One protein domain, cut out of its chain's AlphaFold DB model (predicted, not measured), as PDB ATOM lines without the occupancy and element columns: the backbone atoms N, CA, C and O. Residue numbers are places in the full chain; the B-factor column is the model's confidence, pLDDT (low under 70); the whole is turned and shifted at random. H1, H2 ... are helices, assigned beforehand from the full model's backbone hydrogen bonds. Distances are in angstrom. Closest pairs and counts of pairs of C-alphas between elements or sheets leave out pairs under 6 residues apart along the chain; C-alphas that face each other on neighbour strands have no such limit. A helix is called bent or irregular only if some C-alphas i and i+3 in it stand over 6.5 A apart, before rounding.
ATOM      1  N   LEU A 152      16.723 -22.881  38.571       85.81
ATOM      2  CA  LEU A 152      16.174 -23.225  39.883       85.81
ATOM      3  C   LEU A 152      17.071 -22.674  41.007       85.81
ATOM      4  O   LEU A 152      18.295 -22.771  40.912       85.81
ATOM      5  N   PRO A 153      16.496 -22.117  42.090       89.69
ATOM      6  CA  PRO A 153      17.263 -21.785  43.287       89.69
ATOM      7  C   PRO A 153      17.979 -23.013  43.854       89.69
ATOM      8  O   PRO A 153      17.451 -24.122  43.795       89.69
ATOM      9  N   GLU A 154      19.144 -22.810  44.471       77.56
ATOM     10  CA  GLU A 154      19.958 -23.898  45.031       77.56
ATOM     11  C   GLU A 154      19.173 -24.820  45.976       77.56
ATOM     12  O   GLU A 154      19.169 -26.032  45.787       77.56
ATOM     13  N   HIS A 155      18.426 -24.251  46.925       74.56
ATOM     14  CA  HIS A 155      17.624 -25.031  47.871       74.56
ATOM     15  C   HIS A 155      16.466 -25.792  47.199       74.56
ATOM     16  O   HIS A 155      16.064 -26.849  47.676       74.56
ATOM     17  N   VAL A 156      15.943 -25.289  46.076       84.06
ATOM     18  CA  VAL A 156      14.911 -25.978  45.288       84.06
ATOM     19  C   VAL A 156      15.514 -27.140  44.509       84.06
ATOM     20  O   VAL A 156      14.917 -28.214  44.470       84.06
ATOM     21  N   ALA A 157      16.699 -26.952  43.921       81.25
ATOM     22  CA  ALA A 157      17.437 -28.036  43.285       81.25
ATOM     23  C   ALA A 157      17.730 -29.157  44.296       81.25
ATOM     24  O   ALA A 157      17.444 -30.316  44.010       81.25
ATOM     25  N   ASP A 158      18.185 -28.804  45.501       72.06
ATOM     26  CA  ASP A 158      18.407 -29.759  46.593       72.06
ATOM     27  C   ASP A 158      17.113 -30.511  46.976       72.06
ATOM     28  O   ASP A 158      17.127 -31.735  47.101       72.06
ATOM     29  N   GLY A 159      15.967 -29.823  47.051       78.38
ATOM     30  CA  GLY A 159      14.665 -30.459  47.299       78.38
ATOM     31  C   GLY A 159      14.213 -31.436  46.200       78.38
ATOM     32  O   GLY A 159      13.627 -32.482  46.497       78.38
ATOM     33  N   PHE A 160      14.512 -31.150  44.927       90.06
ATOM     34  CA  PHE A 160      14.284 -32.103  43.833       90.06
ATOM     35  C   PHE A 160      15.202 -33.322  43.936       90.06
ATOM     36  O   PHE A 160      14.737 -34.438  43.723       90.06
ATOM     37  N   LEU A 161      16.471 -33.132  44.306       82.94
ATOM     38  CA  LEU A 161      17.423 -34.230  44.482       82.94
ATOM     39  C   LEU A 161      17.004 -35.196  45.597       82.94
ATOM     40  O   LEU A 161      17.113 -36.404  45.403       82.94
ATOM     41  N   MET A 162      16.477 -34.682  46.715       79.25
ATOM     42  CA  MET A 162      15.914 -35.512  47.792       79.25
ATOM     43  C   MET A 162      14.818 -36.440  47.253       79.25
ATOM     44  O   MET A 162      14.819 -37.638  47.512       79.25
ATOM     45  N   ASN A 163      13.938 -35.909  46.403       85.44
ATOM     46  CA  ASN A 163      12.887 -36.703  45.780       85.44
ATOM     47  C   ASN A 163      13.411 -37.654  44.694       85.44
ATOM     48  O   ASN A 163      12.923 -38.771  44.588       85.44
ATOM     49  N   PHE A 164      14.410 -37.264  43.899       87.06
ATOM     50  CA  PHE A 164      15.010 -38.161  42.902       87.06
ATOM     51  C   PHE A 164      15.719 -39.352  43.541       87.06
ATOM     52  O   PHE A 164      15.717 -40.443  42.966       87.06
ATOM     53  N   GLN A 165      16.318 -39.152  44.715       81.00
ATOM     54  CA  GLN A 165      16.901 -40.231  45.498       81.00
ATOM     55  C   GLN A 165      15.834 -41.271  45.871       81.00
ATOM     56  O   GLN A 165      16.063 -42.458  45.654       81.00
ATOM     57  N   ASP A 166      14.663 -40.831  46.332       75.25
ATOM     58  CA  ASP A 166      13.573 -41.732  46.731       75.25
ATOM     59  C   ASP A 166      12.860 -42.384  45.542       75.25
ATOM     60  O   ASP A 166      12.484 -43.552  45.604       75.25
ATOM     61  N   GLU A 167      12.673 -41.641  44.451       75.31
ATOM     62  CA  GLU A 167      11.947 -42.116  43.268       75.31
ATOM     63  C   GLU A 167      12.796 -43.047  42.391       75.31
ATOM     64  O   GLU A 167      12.285 -43.987  41.786       75.31
ATOM     65  N   SER A 168      14.101 -42.784  42.281       78.56
ATOM     66  CA  SER A 168      14.946 -43.427  41.265       78.56
ATOM     67  C   SER A 168      16.334 -43.840  41.746       78.56
ATOM     68  O   SER A 168      17.092 -44.415  40.965       78.56
ATOM     69  N   GLY A 169      16.717 -43.517  42.986       74.56
ATOM     70  CA  GLY A 169      18.117 -43.588  43.409       74.56
ATOM     71  C   GLY A 169      19.025 -42.687  42.564       74.56
ATOM     72  O   GLY A 169      20.165 -43.053  42.290       74.56
ATOM     73  N   MET A 170      18.489 -41.559  42.079       80.50
ATOM     74  CA  MET A 170      19.112 -40.652  41.102       80.50
ATOM     75  C   MET A 170      19.442 -41.286  39.738       80.50
ATOM     76  O   MET A 170      20.243 -40.739  38.982       80.50
ATOM     77  N   ASN A 171      18.832 -42.421  39.382       84.44
ATOM     78  CA  ASN A 171      19.085 -43.093  38.110       84.44
ATOM     79  C   ASN A 171      18.126 -42.596  37.002       84.44
ATOM     80  O   ASN A 171      16.955 -42.986  36.987       84.44
ATOM     81  N   PRO A 172      18.598 -41.823  36.003       84.50
ATOM     82  CA  PRO A 172      17.742 -41.314  34.930       84.50
ATOM     83  C   PRO A 172      17.278 -42.409  33.956       84.50
ATOM     84  O   PRO A 172      16.335 -42.201  33.199       84.50
ATOM     85  N   GLY A 173      17.902 -43.588  33.955       85.38
ATOM     86  CA  GLY A 173      17.526 -44.702  33.083       85.38
ATOM     87  C   GLY A 173      16.540 -45.693  33.702       85.38
ATOM     88  O   GLY A 173      16.172 -46.660  33.030       85.38
ATOM     89  N   ILE A 174      16.139 -45.515  34.967       77.94
ATOM     90  CA  ILE A 174      15.323 -46.512  35.664       77.94
ATOM     91  C   ILE A 174      13.892 -46.544  35.112       77.94
ATOM     92  O   ILE A 174      13.252 -45.513  34.903       77.94
ATOM     93  N   ASN A 175      13.393 -47.753  34.869       80.00
ATOM     94  CA  ASN A 175      12.036 -48.016  34.408       80.00
ATOM     95  C   ASN A 175      11.362 -48.962  35.406       80.00
ATOM     96  O   ASN A 175      11.942 -49.997  35.746       80.00
ATOM     97  N   GLU A 176      10.161 -48.617  35.863       67.25
ATOM     98  CA  GLU A 176       9.390 -49.434  36.801       67.25
ATOM     99  C   GLU A 176       9.095 -50.814  36.185       67.25
ATOM    100  O   GLU A 176       8.478 -50.926  35.124       67.25
ATOM    101  N   GLN A 177       9.573 -51.881  36.832       49.72
ATOM    102  CA  GLN A 177       9.504 -53.245  36.289       49.72
ATOM    103  C   GLN A 177       8.133 -53.912  36.495       49.72
ATOM    104  O   GLN A 177       7.788 -54.827  35.749       49.72
ATOM    105  N   GLY A 187       6.516 -45.996  35.746       78.31
ATOM    106  CA  GLY A 187       7.342 -44.803  35.941       78.31
ATOM    107  C   GLY A 187       8.673 -44.876  35.192       78.31
ATOM    108  O   GLY A 187       9.201 -45.962  34.940       78.31
ATOM    109  N   TYR A 188       9.202 -43.720  34.784       84.06
ATOM    110  CA  TYR A 188      10.488 -43.621  34.091       84.06
ATOM    111  C   TYR A 188      11.344 -42.469  34.622       84.06
ATOM    112  O   TYR A 188      10.833 -41.368  34.823       84.06
ATOM    113  N   GLY A 189      12.646 -42.707  34.775       88.88
ATOM    114  CA  GLY A 189      13.661 -41.687  35.035       88.88
ATOM    115  C   GLY A 189      13.637 -41.069  36.434       88.88
ATOM    116  O   GLY A 189      13.032 -41.613  37.359       88.88
ATOM    117  N   LEU A 190      14.312 -39.922  36.567       86.75
ATOM    118  CA  LEU A 190      14.638 -39.254  37.835       86.75
ATOM    119  C   LEU A 190      13.418 -38.994  38.726       86.75
ATOM    120  O   LEU A 190      13.469 -39.237  39.927       86.75
ATOM    121  N   ALA A 191      12.321 -38.512  38.135       88.44
ATOM    122  CA  ALA A 191      11.091 -38.175  38.851       88.44
ATOM    123  C   ALA A 191      10.009 -39.265  38.761       88.44
ATOM    124  O   ALA A 191       8.857 -38.993  39.095       88.44
ATOM    125  N   GLN A 192      10.342 -40.447  38.222       86.88
ATOM    126  CA  GLN A 192       9.382 -41.513  37.918       86.88
ATOM    127  C   GLN A 192       8.135 -41.010  37.176       86.88
ATOM    128  O   GLN A 192       6.993 -41.246  37.571       86.88
ATOM    129  N   TRP A 193       8.333 -40.321  36.047       85.19
ATOM    130  CA  TRP A 193       7.213 -39.843  35.236       85.19
ATOM    131  C   TRP A 193       6.348 -41.019  34.770       85.19
ATOM    132  O   TRP A 193       6.841 -41.955  34.142       85.19
ATOM    133  N   THR A 194       5.044 -40.947  35.045       82.44
ATOM    134  CA  THR A 194       4.047 -41.978  34.716       82.44
ATOM    135  C   THR A 194       2.960 -41.434  33.785       82.44
ATOM    136  O   THR A 194       2.771 -40.221  33.631       82.44
ATOM    137  N   GLY A 195       2.228 -42.342  33.128       84.31
ATOM    138  CA  GLY A 195       1.025 -42.010  32.360       84.31
ATOM    139  C   GLY A 195       1.248 -40.920  31.291       84.31
ATOM    140  O   GLY A 195       2.234 -40.984  30.553       84.31
ATOM    141  N   PRO A 196       0.364 -39.906  31.186       85.00
ATOM    142  CA  PRO A 196       0.501 -38.828  30.202       85.00
ATOM    143  C   PRO A 196       1.806 -38.026  30.313       85.00
ATOM    144  O   PRO A 196       2.321 -37.564  29.295       85.00
ATOM    145  N   ARG A 197       2.362 -37.882  31.525       88.00
ATOM    146  CA  ARG A 197       3.613 -37.140  31.742       88.00
ATOM    147  C   ARG A 197       4.813 -37.892  31.179       88.00
ATOM    148  O   ARG A 197       5.661 -37.285  30.537       88.00
ATOM    149  N   ARG A 198       4.831 -39.224  31.306       90.88
ATOM    150  CA  ARG A 198       5.841 -40.067  30.648       90.88
ATOM    151  C   ARG A 198       5.807 -39.926  29.130       90.88
ATOM    152  O   ARG A 198       6.848 -39.771  28.504       90.88
ATOM    153  N   VAL A 199       4.612 -39.961  28.539       87.06
ATOM    154  CA  VAL A 199       4.449 -39.795  27.085       87.06
ATOM    155  C   VAL A 199       4.957 -38.421  26.638       87.06
ATOM    156  O   VAL A 199       5.585 -38.305  25.588       87.06
ATOM    157  N   ALA A 200       4.718 -37.379  27.438       89.06
ATOM    158  CA  ALA A 200       5.242 -36.047  27.166       89.06
ATOM    159  C   ALA A 200       6.777 -35.988  27.252       89.06
ATOM    160  O   ALA A 200       7.377 -35.414  26.348       89.06
ATOM    161  N   LEU A 201       7.393 -36.630  28.250       92.50
ATOM    162  CA  LEU A 201       8.851 -36.736  28.371       92.50
ATOM    163  C   LEU A 201       9.474 -37.468  27.172       92.50
ATOM    164  O   LEU A 201      10.449 -37.002  26.594       92.50
ATOM    165  N   GLU A 202       8.906 -38.605  26.772       92.50
ATOM    166  CA  GLU A 202       9.414 -39.391  25.640       92.50
ATOM    167  C   GLU A 202       9.328 -38.615  24.324       92.50
ATOM    168  O   GLU A 202      10.268 -38.629  23.529       92.50
ATOM    169  N   ARG A 203       8.230 -37.884  24.114       93.25
ATOM    170  CA  ARG A 203       8.090 -36.981  22.970       93.25
ATOM    171  C   ARG A 203       9.083 -35.822  23.039       93.25
ATOM    172  O   ARG A 203       9.688 -35.508  22.024       93.25
ATOM    173  N   PHE A 204       9.278 -35.219  24.212       92.81
ATOM    174  CA  PHE A 204      10.252 -34.144  24.403       92.81
ATOM    175  C   PHE A 204      11.673 -34.612  24.050       92.81
ATOM    176  O   PHE A 204      12.379 -33.944  23.299       92.81
ATOM    177  N   ALA A 205      12.057 -35.808  24.504       94.12
ATOM    178  CA  ALA A 205      13.329 -36.437  24.153       94.12
ATOM    179  C   ALA A 205      13.453 -36.690  22.640       94.12
ATOM    180  O   ALA A 205      14.482 -36.390  22.031       94.12
ATOM    181  N   GLN A 206      12.381 -37.194  22.018       93.62
ATOM    182  CA  GLN A 206      12.330 -37.447  20.579       93.62
ATOM    183  C   GLN A 206      12.479 -36.159  19.758       93.62
ATOM    184  O   GLN A 206      13.223 -36.149  18.779       93.62
ATOM    185  N   GLU A 207      11.803 -35.077  20.151       91.75
ATOM    186  CA  GLU A 207      11.895 -33.761  19.506       91.75
ATOM    187  C   GLU A 207      13.291 -33.144  19.662       91.75
ATOM    188  O   GLU A 207      13.800 -32.528  18.726       91.75
ATOM    189  N   ALA A 208      13.942 -33.363  20.808       88.38
ATOM    190  CA  ALA A 208      15.324 -32.957  21.049       88.38
ATOM    191  C   ALA A 208      16.359 -33.830  20.312       88.38
ATOM    192  O   ALA A 208      17.536 -33.470  20.261       88.38
ATOM    193  N   GLY A 209      15.951 -34.975  19.749       92.75
ATOM    194  CA  GLY A 209      16.856 -35.945  19.127       92.75
ATOM    195  C   GLY A 209      17.812 -36.614  20.123       92.75
ATOM    196  O   GLY A 209      18.904 -37.025  19.736       92.75
ATOM    197  N   GLN A 210      17.425 -36.696  21.399       93.06
ATOM    198  CA  GLN A 210      18.252 -37.197  22.500       93.06
ATOM    199  C   GLN A 210      17.594 -38.398  23.197       93.06
ATOM    200  O   GLN A 210      16.413 -38.690  23.001       93.06
ATOM    201  N   SER A 211      18.370 -39.137  23.996       93.31
ATOM    202  CA  SER A 211      17.834 -40.284  24.740       93.31
ATOM    203  C   SER A 211      16.897 -39.812  25.847       93.31
ATOM    204  O   SER A 211      17.218 -38.889  26.587       93.31
ATOM    205  N   VAL A 212      15.778 -40.511  26.044       90.31
ATOM    206  CA  VAL A 212      14.891 -40.255  27.189       90.31
ATOM    207  C   VAL A 212      15.583 -40.530  28.533       90.31
ATOM    208  O   VAL A 212      15.195 -39.957  29.543       90.31
ATOM    209  N   SER A 213      16.629 -41.364  28.549       92.19
ATOM    210  CA  SER A 213      17.463 -41.646  29.726       92.19
ATOM    211  C   SER A 213      18.542 -40.591  29.994       92.19
ATOM    212  O   SER A 213      19.342 -40.772  30.910       92.19
ATOM    213  N   ASP A 214      18.652 -39.568  29.147       91.06
ATOM    214  CA  ASP A 214      19.649 -38.515  29.308       91.06
ATOM    215  C   ASP A 214      19.235 -37.592  30.475       91.06
ATOM    216  O   ASP A 214      18.119 -37.054  30.463       91.06
ATOM    217  N   PRO A 215      20.083 -37.418  31.507       89.62
ATOM    218  CA  PRO A 215      19.757 -36.565  32.645       89.62
ATOM    219  C   PRO A 215      19.506 -35.106  32.244       89.62
ATOM    220  O   PRO A 215      18.672 -34.456  32.873       89.62
ATOM    221  N   ASP A 216      20.155 -34.585  31.197       92.44
ATOM    222  CA  ASP A 216      19.913 -33.216  30.739       92.44
ATOM    223  C   ASP A 216      18.533 -33.058  30.111       92.44
ATOM    224  O   ASP A 216      17.813 -32.125  30.467       92.44
ATOM    225  N   VAL A 217      18.109 -34.019  29.285       94.94
ATOM    226  CA  VAL A 217      16.750 -34.058  28.718       94.94
ATOM    227  C   VAL A 217      15.701 -34.071  29.823       94.94
ATOM    228  O   VAL A 217      14.704 -33.352  29.746       94.94
ATOM    229  N   GLN A 218      15.919 -34.867  30.870       96.25
ATOM    230  CA  GLN A 218      14.985 -34.964  31.991       96.25
ATOM    231  C   GLN A 218      14.940 -33.681  32.829       96.25
ATOM    232  O   GLN A 218      13.858 -33.268  33.248       96.25
ATOM    233  N   MET A 219      16.080 -33.017  33.044       97.00
ATOM    234  CA  MET A 219      16.127 -31.720  33.726       97.00
ATOM    235  C   MET A 219      15.488 -30.602  32.888       97.00
ATOM    236  O   MET A 219      14.776 -29.758  33.438       97.00
ATOM    237  N   ASP A 220      15.688 -30.603  31.569       94.50
ATOM    238  CA  ASP A 220      15.042 -29.659  30.653       94.50
ATOM    239  C   ASP A 220      13.523 -29.850  30.634       94.50
ATOM    240  O   ASP A 220      12.771 -28.878  30.765       94.50
ATOM    241  N   PHE A 221      13.066 -31.102  30.561       95.81
ATOM    242  CA  PHE A 221      11.649 -31.437  30.627       95.81
ATOM    243  C   PHE A 221      11.027 -31.037  31.971       95.81
ATOM    244  O   PHE A 221       9.967 -30.413  31.991       95.81
ATOM    245  N   LEU A 222      11.701 -31.309  33.096       95.94
ATOM    246  CA  LEU A 222      11.250 -30.874  34.421       95.94
ATOM    247  C   LEU A 222      11.018 -29.358  34.460       95.94
ATOM    248  O   LEU A 222       9.959 -28.889  34.878       95.94
ATOM    249  N   VAL A 223      12.001 -28.573  34.017       92.94
ATOM    250  CA  VAL A 223      11.904 -27.108  34.045       92.94
ATOM    251  C   VAL A 223      10.833 -26.606  33.071       92.94
ATOM    252  O   VAL A 223      10.142 -25.630  33.376       92.94
ATOM    253  N   GLN A 224      10.624 -27.285  31.940       92.88
ATOM    254  CA  GLN A 224       9.504 -27.013  31.039       92.88
ATOM    255  C   GLN A 224       8.149 -27.269  31.719       92.88
ATOM    256  O   GLN A 224       7.260 -26.418  31.632       92.88
ATOM    257  N   GLU A 225       7.990 -28.390  32.432       92.31
ATOM    258  CA  GLU A 225       6.765 -28.701  33.177       92.31
ATOM    259  C   GLU A 225       6.479 -27.628  34.232       92.31
ATOM    260  O   GLU A 225       5.370 -27.091  34.274       92.31
ATOM    261  N   LEU A 226       7.487 -27.248  35.024       90.62
ATOM    262  CA  LEU A 226       7.362 -26.221  36.064       90.62
ATOM    263  C   LEU A 226       7.006 -24.837  35.505       90.62
ATOM    264  O   LEU A 226       6.326 -24.058  36.172       90.62
ATOM    265  N   ARG A 227       7.426 -24.514  34.278       89.31
ATOM    266  CA  ARG A 227       7.056 -23.254  33.610       89.31
ATOM    267  C   ARG A 227       5.662 -23.291  32.984       89.31
ATOM    268  O   ARG A 227       5.089 -22.230  32.748       89.31
ATOM    269  N   GLY A 228       5.117 -24.475  32.714       87.75
ATOM    270  CA  GLY A 228       3.844 -24.646  32.018       87.75
ATOM    271  C   GLY A 228       2.831 -25.462  32.829       87.75
ATOM    272  O   GLY A 228       2.226 -24.906  33.755       87.75
ATOM    273  N   PRO A 229       2.598 -26.745  32.478       85.75
ATOM    274  CA  PRO A 229       1.551 -27.575  33.086       85.75
ATOM    275  C   PRO A 229       1.595 -27.663  34.619       85.75
ATOM    276  O   PRO A 229       0.550 -27.666  35.261       85.75
ATOM    277  N   GLU A 230       2.789 -27.669  35.213       90.00
ATOM    278  CA  GLU A 230       3.011 -27.789  36.658       90.00
ATOM    279  C   GLU A 230       3.332 -26.433  37.313       90.00
ATOM    280  O   GLU A 230       3.848 -26.370  38.428       90.00
ATOM    281  N   SER A 231       2.978 -25.314  36.672       86.69
ATOM    282  CA  SER A 231       3.216 -23.962  37.208       86.69
ATOM    283  C   SER A 231       2.564 -23.707  38.572       86.69
ATOM    284  O   SER A 231       3.066 -22.910  39.365       86.69
ATOM    285  N   ALA A 232       1.457 -24.389  38.885       82.88
ATOM    286  CA  ALA A 232       0.840 -24.329  40.208       82.88
ATOM    287  C   ALA A 232       1.706 -24.988  41.293       82.88
ATOM    288  O   ALA A 232       1.807 -24.447  42.394       82.88
ATOM    289  N   ALA A 233       2.352 -26.113  40.974       79.75
ATOM    290  CA  ALA A 233       3.326 -26.749  41.853       79.75
ATOM    291  C   ALA A 233       4.591 -25.890  41.958       79.75
ATOM    292  O   ALA A 233       5.055 -25.623  43.065       79.75
ATOM    293  N   ALA A 234       5.081 -25.364  40.832       79.50
ATOM    294  CA  ALA A 234       6.256 -24.498  40.789       79.50
ATOM    295  C   ALA A 234       6.113 -23.268  41.695       79.50
ATOM    296  O   ALA A 234       7.041 -22.952  42.426       79.50
ATOM    297  N   ARG A 235       4.942 -22.610  41.723       87.50
ATOM    298  CA  ARG A 235       4.696 -21.474  42.634       87.50
ATOM    299  C   ARG A 235       4.873 -21.836  44.108       87.50
ATOM    300  O   ARG A 235       5.363 -21.010  44.864       87.50
ATOM    301  N   LYS A 236       4.465 -23.042  44.510       83.19
ATOM    302  CA  LYS A 236       4.616 -23.513  45.894       83.19
ATOM    303  C   LYS A 236       6.064 -23.885  46.195       83.19
ATOM    304  O   LYS A 236       6.577 -23.499  47.233       83.19
ATOM    305  N   ILE A 237       6.716 -24.588  45.269       77.69
ATOM    306  CA  ILE A 237       8.104 -25.044  45.413       77.69
ATOM    307  C   ILE A 237       9.075 -23.857  45.440       77.69
ATOM    308  O   ILE A 237       9.968 -23.823  46.267       77.69
ATOM    309  N   LEU A 238       8.892 -22.862  44.569       82.81
ATOM    310  CA  LEU A 238       9.761 -21.682  44.498       82.81
ATOM    311  C   LEU A 238       9.549 -20.692  45.656       82.81
ATOM    312  O   LEU A 238      10.338 -19.763  45.797       82.81
ATOM    313  N   ALA A 239       8.483 -20.853  46.445       85.38
ATOM    314  CA  ALA A 239       8.192 -20.006  47.601       85.38
ATOM    315  C   ALA A 239       8.824 -20.520  48.908       85.38
ATOM    316  O   ALA A 239       8.691 -19.859  49.938       85.38
ATOM    317  N   THR A 240       9.471 -21.689  48.890       76.81
ATOM    318  CA  THR A 240      10.112 -22.267  50.077       76.81
ATOM    319  C   THR A 240      11.434 -21.571  50.394       76.81
ATOM    320  O   THR A 240      11.960 -20.803  49.589       76.81
ATOM    321  N   SER A 241      11.957 -21.789  51.603       80.06
ATOM    322  CA  SER A 241      13.179 -21.121  52.072       80.06
ATOM    323  C   SER A 241      14.357 -22.071  52.289       80.06
ATOM    324  O   SER A 241      15.497 -21.613  52.385       80.06
ATOM    325  N   ASN A 242      14.118 -23.383  52.371       79.94
ATOM    326  CA  ASN A 242      15.171 -24.382  52.564       79.94
ATOM    327  C   ASN A 242      14.907 -25.700  51.800       79.94
ATOM    328  O   ASN A 242      13.798 -25.911  51.299       79.94
ATOM    329  N   PRO A 243      15.920 -26.588  51.697       66.62
ATOM    330  CA  PRO A 243      15.800 -27.843  50.952       66.62
ATOM    331  C   PRO A 243      14.711 -28.793  51.453       66.62
ATOM    332  O   PRO A 243      14.041 -29.413  50.633       66.62
ATOM    333  N   GLY A 244      14.496 -28.883  52.769       68.19
ATOM    334  CA  GLY A 244      13.484 -29.767  53.353       68.19
ATOM    335  C   GLY A 244      12.064 -29.343  52.981       68.19
ATOM    336  O   GLY A 244      11.270 -30.151  52.504       68.19
ATOM    337  N   GLU A 245      11.770 -28.046  53.091       72.12
ATOM    338  CA  GLU A 245      10.502 -27.466  52.629       72.12
ATOM    339  C   GLU A 245      10.314 -27.623  51.121       72.12
ATOM    340  O   GLU A 245       9.219 -27.953  50.665       72.12
ATOM    341  N   ALA A 246      11.372 -27.404  50.330       68.38
ATOM    342  CA  ALA A 246      11.329 -27.620  48.889       68.38
ATOM    343  C   ALA A 246      11.026 -29.089  48.557       68.38
ATOM    344  O   ALA A 246      10.154 -29.358  47.732       68.38
ATOM    345  N   GLY A 247      11.679 -30.034  49.238       75.38
ATOM    346  CA  GLY A 247      11.430 -31.466  49.094       75.38
ATOM    347  C   GLY A 247       9.989 -31.841  49.440       75.38
ATOM    348  O   GLY A 247       9.330 -32.539  48.664       75.38
ATOM    349  N   ALA A 248       9.463 -31.311  50.549       73.56
ATOM    350  CA  ALA A 248       8.071 -31.492  50.960       73.56
ATOM    351  C   ALA A 248       7.087 -30.898  49.932       73.56
ATOM    352  O   ALA A 248       6.097 -31.523  49.549       73.56
ATOM    353  N   ALA A 249       7.366 -29.702  49.412       73.06
ATOM    354  CA  ALA A 249       6.540 -29.075  48.385       73.06
ATOM    355  C   ALA A 249       6.543 -29.875  47.069       73.06
ATOM    356  O   ALA A 249       5.491 -30.000  46.430       73.06
ATOM    357  N   VAL A 250       7.689 -30.450  46.682       84.19
ATOM    358  CA  VAL A 250       7.833 -31.316  45.500       84.19
ATOM    359  C   VAL A 250       6.997 -32.588  45.652       84.19
ATOM    360  O   VAL A 250       6.178 -32.868  44.771       84.19
ATOM    361  N   VAL A 251       7.110 -33.319  46.768       83.75
ATOM    362  CA  VAL A 251       6.320 -34.547  46.968       83.75
ATOM    363  C   VAL A 251       4.817 -34.248  47.009       83.75
ATOM    364  O   VAL A 251       4.027 -34.932  46.356       83.75
ATOM    365  N   ASN A 252       4.418 -33.166  47.684       81.81
ATOM    366  CA  ASN A 252       3.014 -32.804  47.868       81.81
ATOM    367  C   ASN A 252       2.343 -32.258  46.607       81.81
ATOM    368  O   ASN A 252       1.168 -32.532  46.360       81.81
ATOM    369  N   SER A 253       3.057 -31.440  45.834       83.62
ATOM    370  CA  SER A 253       2.442 -30.648  44.762       83.62
ATOM    371  C   SER A 253       2.839 -31.099  43.364       83.62
ATOM    372  O   SER A 253       2.027 -30.955  42.454       83.62
ATOM    373  N   PHE A 254       4.042 -31.648  43.180       89.06
ATOM    374  CA  PHE A 254       4.552 -32.046  41.866       89.06
ATOM    375  C   PHE A 254       4.427 -33.556  41.631       89.06
ATOM    376  O   PHE A 254       3.788 -33.966  40.659       89.06
ATOM    377  N   LEU A 255       4.979 -34.384  42.525       84.00
ATOM    378  CA  LEU A 255       4.967 -35.847  42.369       84.00
ATOM    379  C   LEU A 255       3.611 -36.458  42.714       84.00
ATOM    380  O   LEU A 255       3.118 -37.302  41.972       84.00
ATOM    381  N   ARG A 256       2.979 -35.981  43.795       83.06
ATOM    382  CA  ARG A 256       1.636 -36.398  44.233       83.06
ATOM    383  C   ARG A 256       1.487 -37.933  44.322       83.06
ATOM    384  O   ARG A 256       0.527 -38.475  43.768       83.06
ATOM    385  N   PRO A 257       2.392 -38.643  45.029       73.50
ATOM    386  CA  PRO A 257       2.275 -40.087  45.229       73.50
ATOM    387  C   PRO A 257       1.054 -40.414  46.107       73.50
ATOM    388  O   PRO A 257       0.388 -39.514  46.640       73.50
ATOM    389  N   ALA A 258       0.770 -41.707  46.298       69.00
ATOM    390  CA  ALA A 258      -0.260 -42.144  47.239       69.00
ATOM    391  C   ALA A 258      -0.010 -41.573  48.648       69.00
ATOM    392  O   ALA A 258       1.137 -41.417  49.070       69.00
ATOM    393  N   GLU A 259      -1.091 -41.270  49.370       63.56
ATOM    394  CA  GLU A 259      -1.064 -40.491  50.619       63.56
ATOM    395  C   GLU A 259      -0.085 -41.048  51.662       63.56
ATOM    396  O   GLU A 259       0.678 -40.300  52.266       63.56
ATOM    397  N   GLN A 260      -0.029 -42.374  51.807       58.56
ATOM    398  CA  GLN A 260       0.876 -43.037  52.745       58.56
ATOM    399  C   GLN A 260       2.359 -42.757  52.436       58.56
ATOM    400  O   GLN A 260       3.140 -42.475  53.343       58.56
ATOM    401  N   HIS A 261       2.751 -42.784  51.158       66.31
ATOM    402  CA  HIS A 261       4.124 -42.486  50.732       66.31
ATOM    403  C   HIS A 261       4.436 -40.990  50.772       66.31
ATOM    404  O   HIS A 261       5.595 -40.607  50.914       66.31
ATOM    405  N   ARG A 262       3.411 -40.145  50.643       70.25
ATOM    406  CA  ARG A 262       3.531 -38.689  50.732       70.25
ATOM    407  C   ARG A 262       3.830 -38.244  52.159       70.25
ATOM    408  O   ARG A 262       4.840 -37.588  52.375       70.25
ATOM    409  N   ALA A 263       3.002 -38.671  53.114       64.44
ATOM    410  CA  ALA A 263       3.133 -38.296  54.520       64.44
ATOM    411  C   ALA A 263       4.464 -38.772  55.125       64.44
ATOM    412  O   ALA A 263       5.094 -38.040  55.883       64.44
ATOM    413  N   SER A 264       4.920 -39.976  54.753       65.19
ATOM    414  CA  SER A 264       6.216 -40.498  55.203       65.19
ATOM    415  C   SER A 264       7.386 -39.649  54.700       65.19
ATOM    416  O   SER A 264       8.243 -39.272  55.494       65.19
ATOM    417  N   ARG A 265       7.412 -39.321  53.400       69.81
ATOM    418  CA  ARG A 265       8.504 -38.542  52.793       69.81
ATOM    419  C   ARG A 265       8.508 -37.091  53.245       69.81
ATOM    420  O   ARG A 265       9.559 -36.538  53.532       69.81
ATOM    421  N   GLU A 266       7.334 -36.482  53.369       71.19
ATOM    422  CA  GLU A 266       7.206 -35.136  53.925       71.19
ATOM    423  C   GLU A 266       7.760 -35.064  55.356       71.19
ATOM    424  O   GLU A 266       8.542 -34.165  55.662       71.19
ATOM    425  N   ALA A 267       7.415 -36.029  56.216       64.50
ATOM    426  CA  ALA A 267       7.936 -36.085  57.580       64.50
ATOM    427  C   ALA A 267       9.463 -36.271  57.616       64.50
ATOM    428  O   ALA A 267      10.135 -35.671  58.454       64.50
ATOM    429  N   GLU A 268      10.015 -37.073  56.706       64.88
ATOM    430  CA  GLU A 268      11.457 -37.286  56.577       64.88
ATOM    431  C   GLU A 268      12.187 -36.014  56.119       64.88
ATOM    432  O   GLU A 268      13.145 -35.584  56.763       64.88
ATOM    433  N   TYR A 269      11.694 -35.349  55.072       71.88
ATOM    434  CA  TYR A 269      12.309 -34.135  54.527       71.88
ATOM    435  C   TYR A 269      12.259 -32.948  55.487       71.88
ATOM    436  O   TYR A 269      13.160 -32.110  55.482       71.88
ATOM    437  N   LEU A 270      11.229 -32.885  56.333       71.44
ATOM    438  CA  LEU A 270      11.083 -31.859  57.364       71.44
ATOM    439  C   LEU A 270      11.805 -32.213  58.680       71.44
ATOM    440  O   LEU A 270      11.681 -31.479  59.659       71.44
ATOM    441  N   GLY A 271      12.596 -33.294  58.713       57.16
ATOM    442  CA  GLY A 271      13.486 -33.607  59.835       57.16
ATOM    443  C   GLY A 271      12.867 -34.436  60.966       57.16
ATOM    444  O   GLY A 271      13.363 -34.383  62.090       57.16
TER     445      GLY A 271
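Overview. This is residues 152 to 177 and 187 to 271 of the 601 residues of an uncharacterized protein of Paracoccus litorisediminis (UniProt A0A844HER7). Look first for two groups of helices joined at one corner. In the larger group H4, H5 and H6 lie side by side in a row, each running opposite to the next, and H1, the longest helix, crosses H5 at a steep angle; the smaller group is H2 and H3, set steeply to each other, and H3 meets H4 at the corner. The printed part has 111 residues with six named helices, in the order H1 to H6, and no named strand; its class is all helix. It is compact, with a radius of gyration of the C-alphas of 13.3 A, and spans 40 by 29 by 21 A.

Along the chain. Find C-alpha 154 at (19.958, -23.898, 45.031); from there H1, residues 154 to 168, runs 20.5 A to C-alpha 168 at (14.946, -43.427, 41.265). H5 is residues 243 to 255, 16.0 A long, and only just irregular: C-alphas 252 and 255 are 6.6 A apart. H4 is residues 231 to 237, 9.6 A. H6 is residues 259 to 269, 15.3 A, and ends at C-alpha 269 at (12.309, -34.135, 54.527). H2, residues 195 to 208, spans 20.4 A, and H3, residues 215 to 227, spans 18.4 A.

Arrangement. Begin at H1, which touches the hub, H5, at a steep tilt of 55 degrees, the same way; the closest C-alphas, of Gly 159 and Gly 247, are 3.8 A apart. From H5 look to H6: they form a helical hairpin at a shallow tilt of 17 degrees, with the C-alphas of Gly 244 and Tyr 269 closest at 4.7 A. H4 and H5 form another, at 26 degrees, with those of Ala 233 and Ser 253 closest at 4.9 A. H3 and H4 touch only at the corner, where the C-alphas of Leu 226 and Ala 234 come closest, 5.1 A apart. H3 touches H2 with residues 217 to 221 alone, at a steep tilt of 63 degrees, opposite ways; the C-alphas of Ala 205 and Val 217 are closest, at 6.2 A. H1 and H3 are apart. Every O i to N i+4 pair is within hydrogen-bond range in H1, H2, H3 and H6, but 2 of 3 in H4 and 8 of 9 in H5.

Size, cuts and confidence. The C-alphas farthest apart, of Gly 209 and Gly 271, are 40.9 A apart. Look between H1 and H2 for the cut: residues 178 to 186 are not printed, and C-alphas 177 and 187 are 8.7 A apart. Of the links that are printed whole, H2 to H3 is short and the other three are tight. The mean pLDDT of the printed part is 82.1; 15 residues are under 70, among them 258 to 261 and 263 to 265.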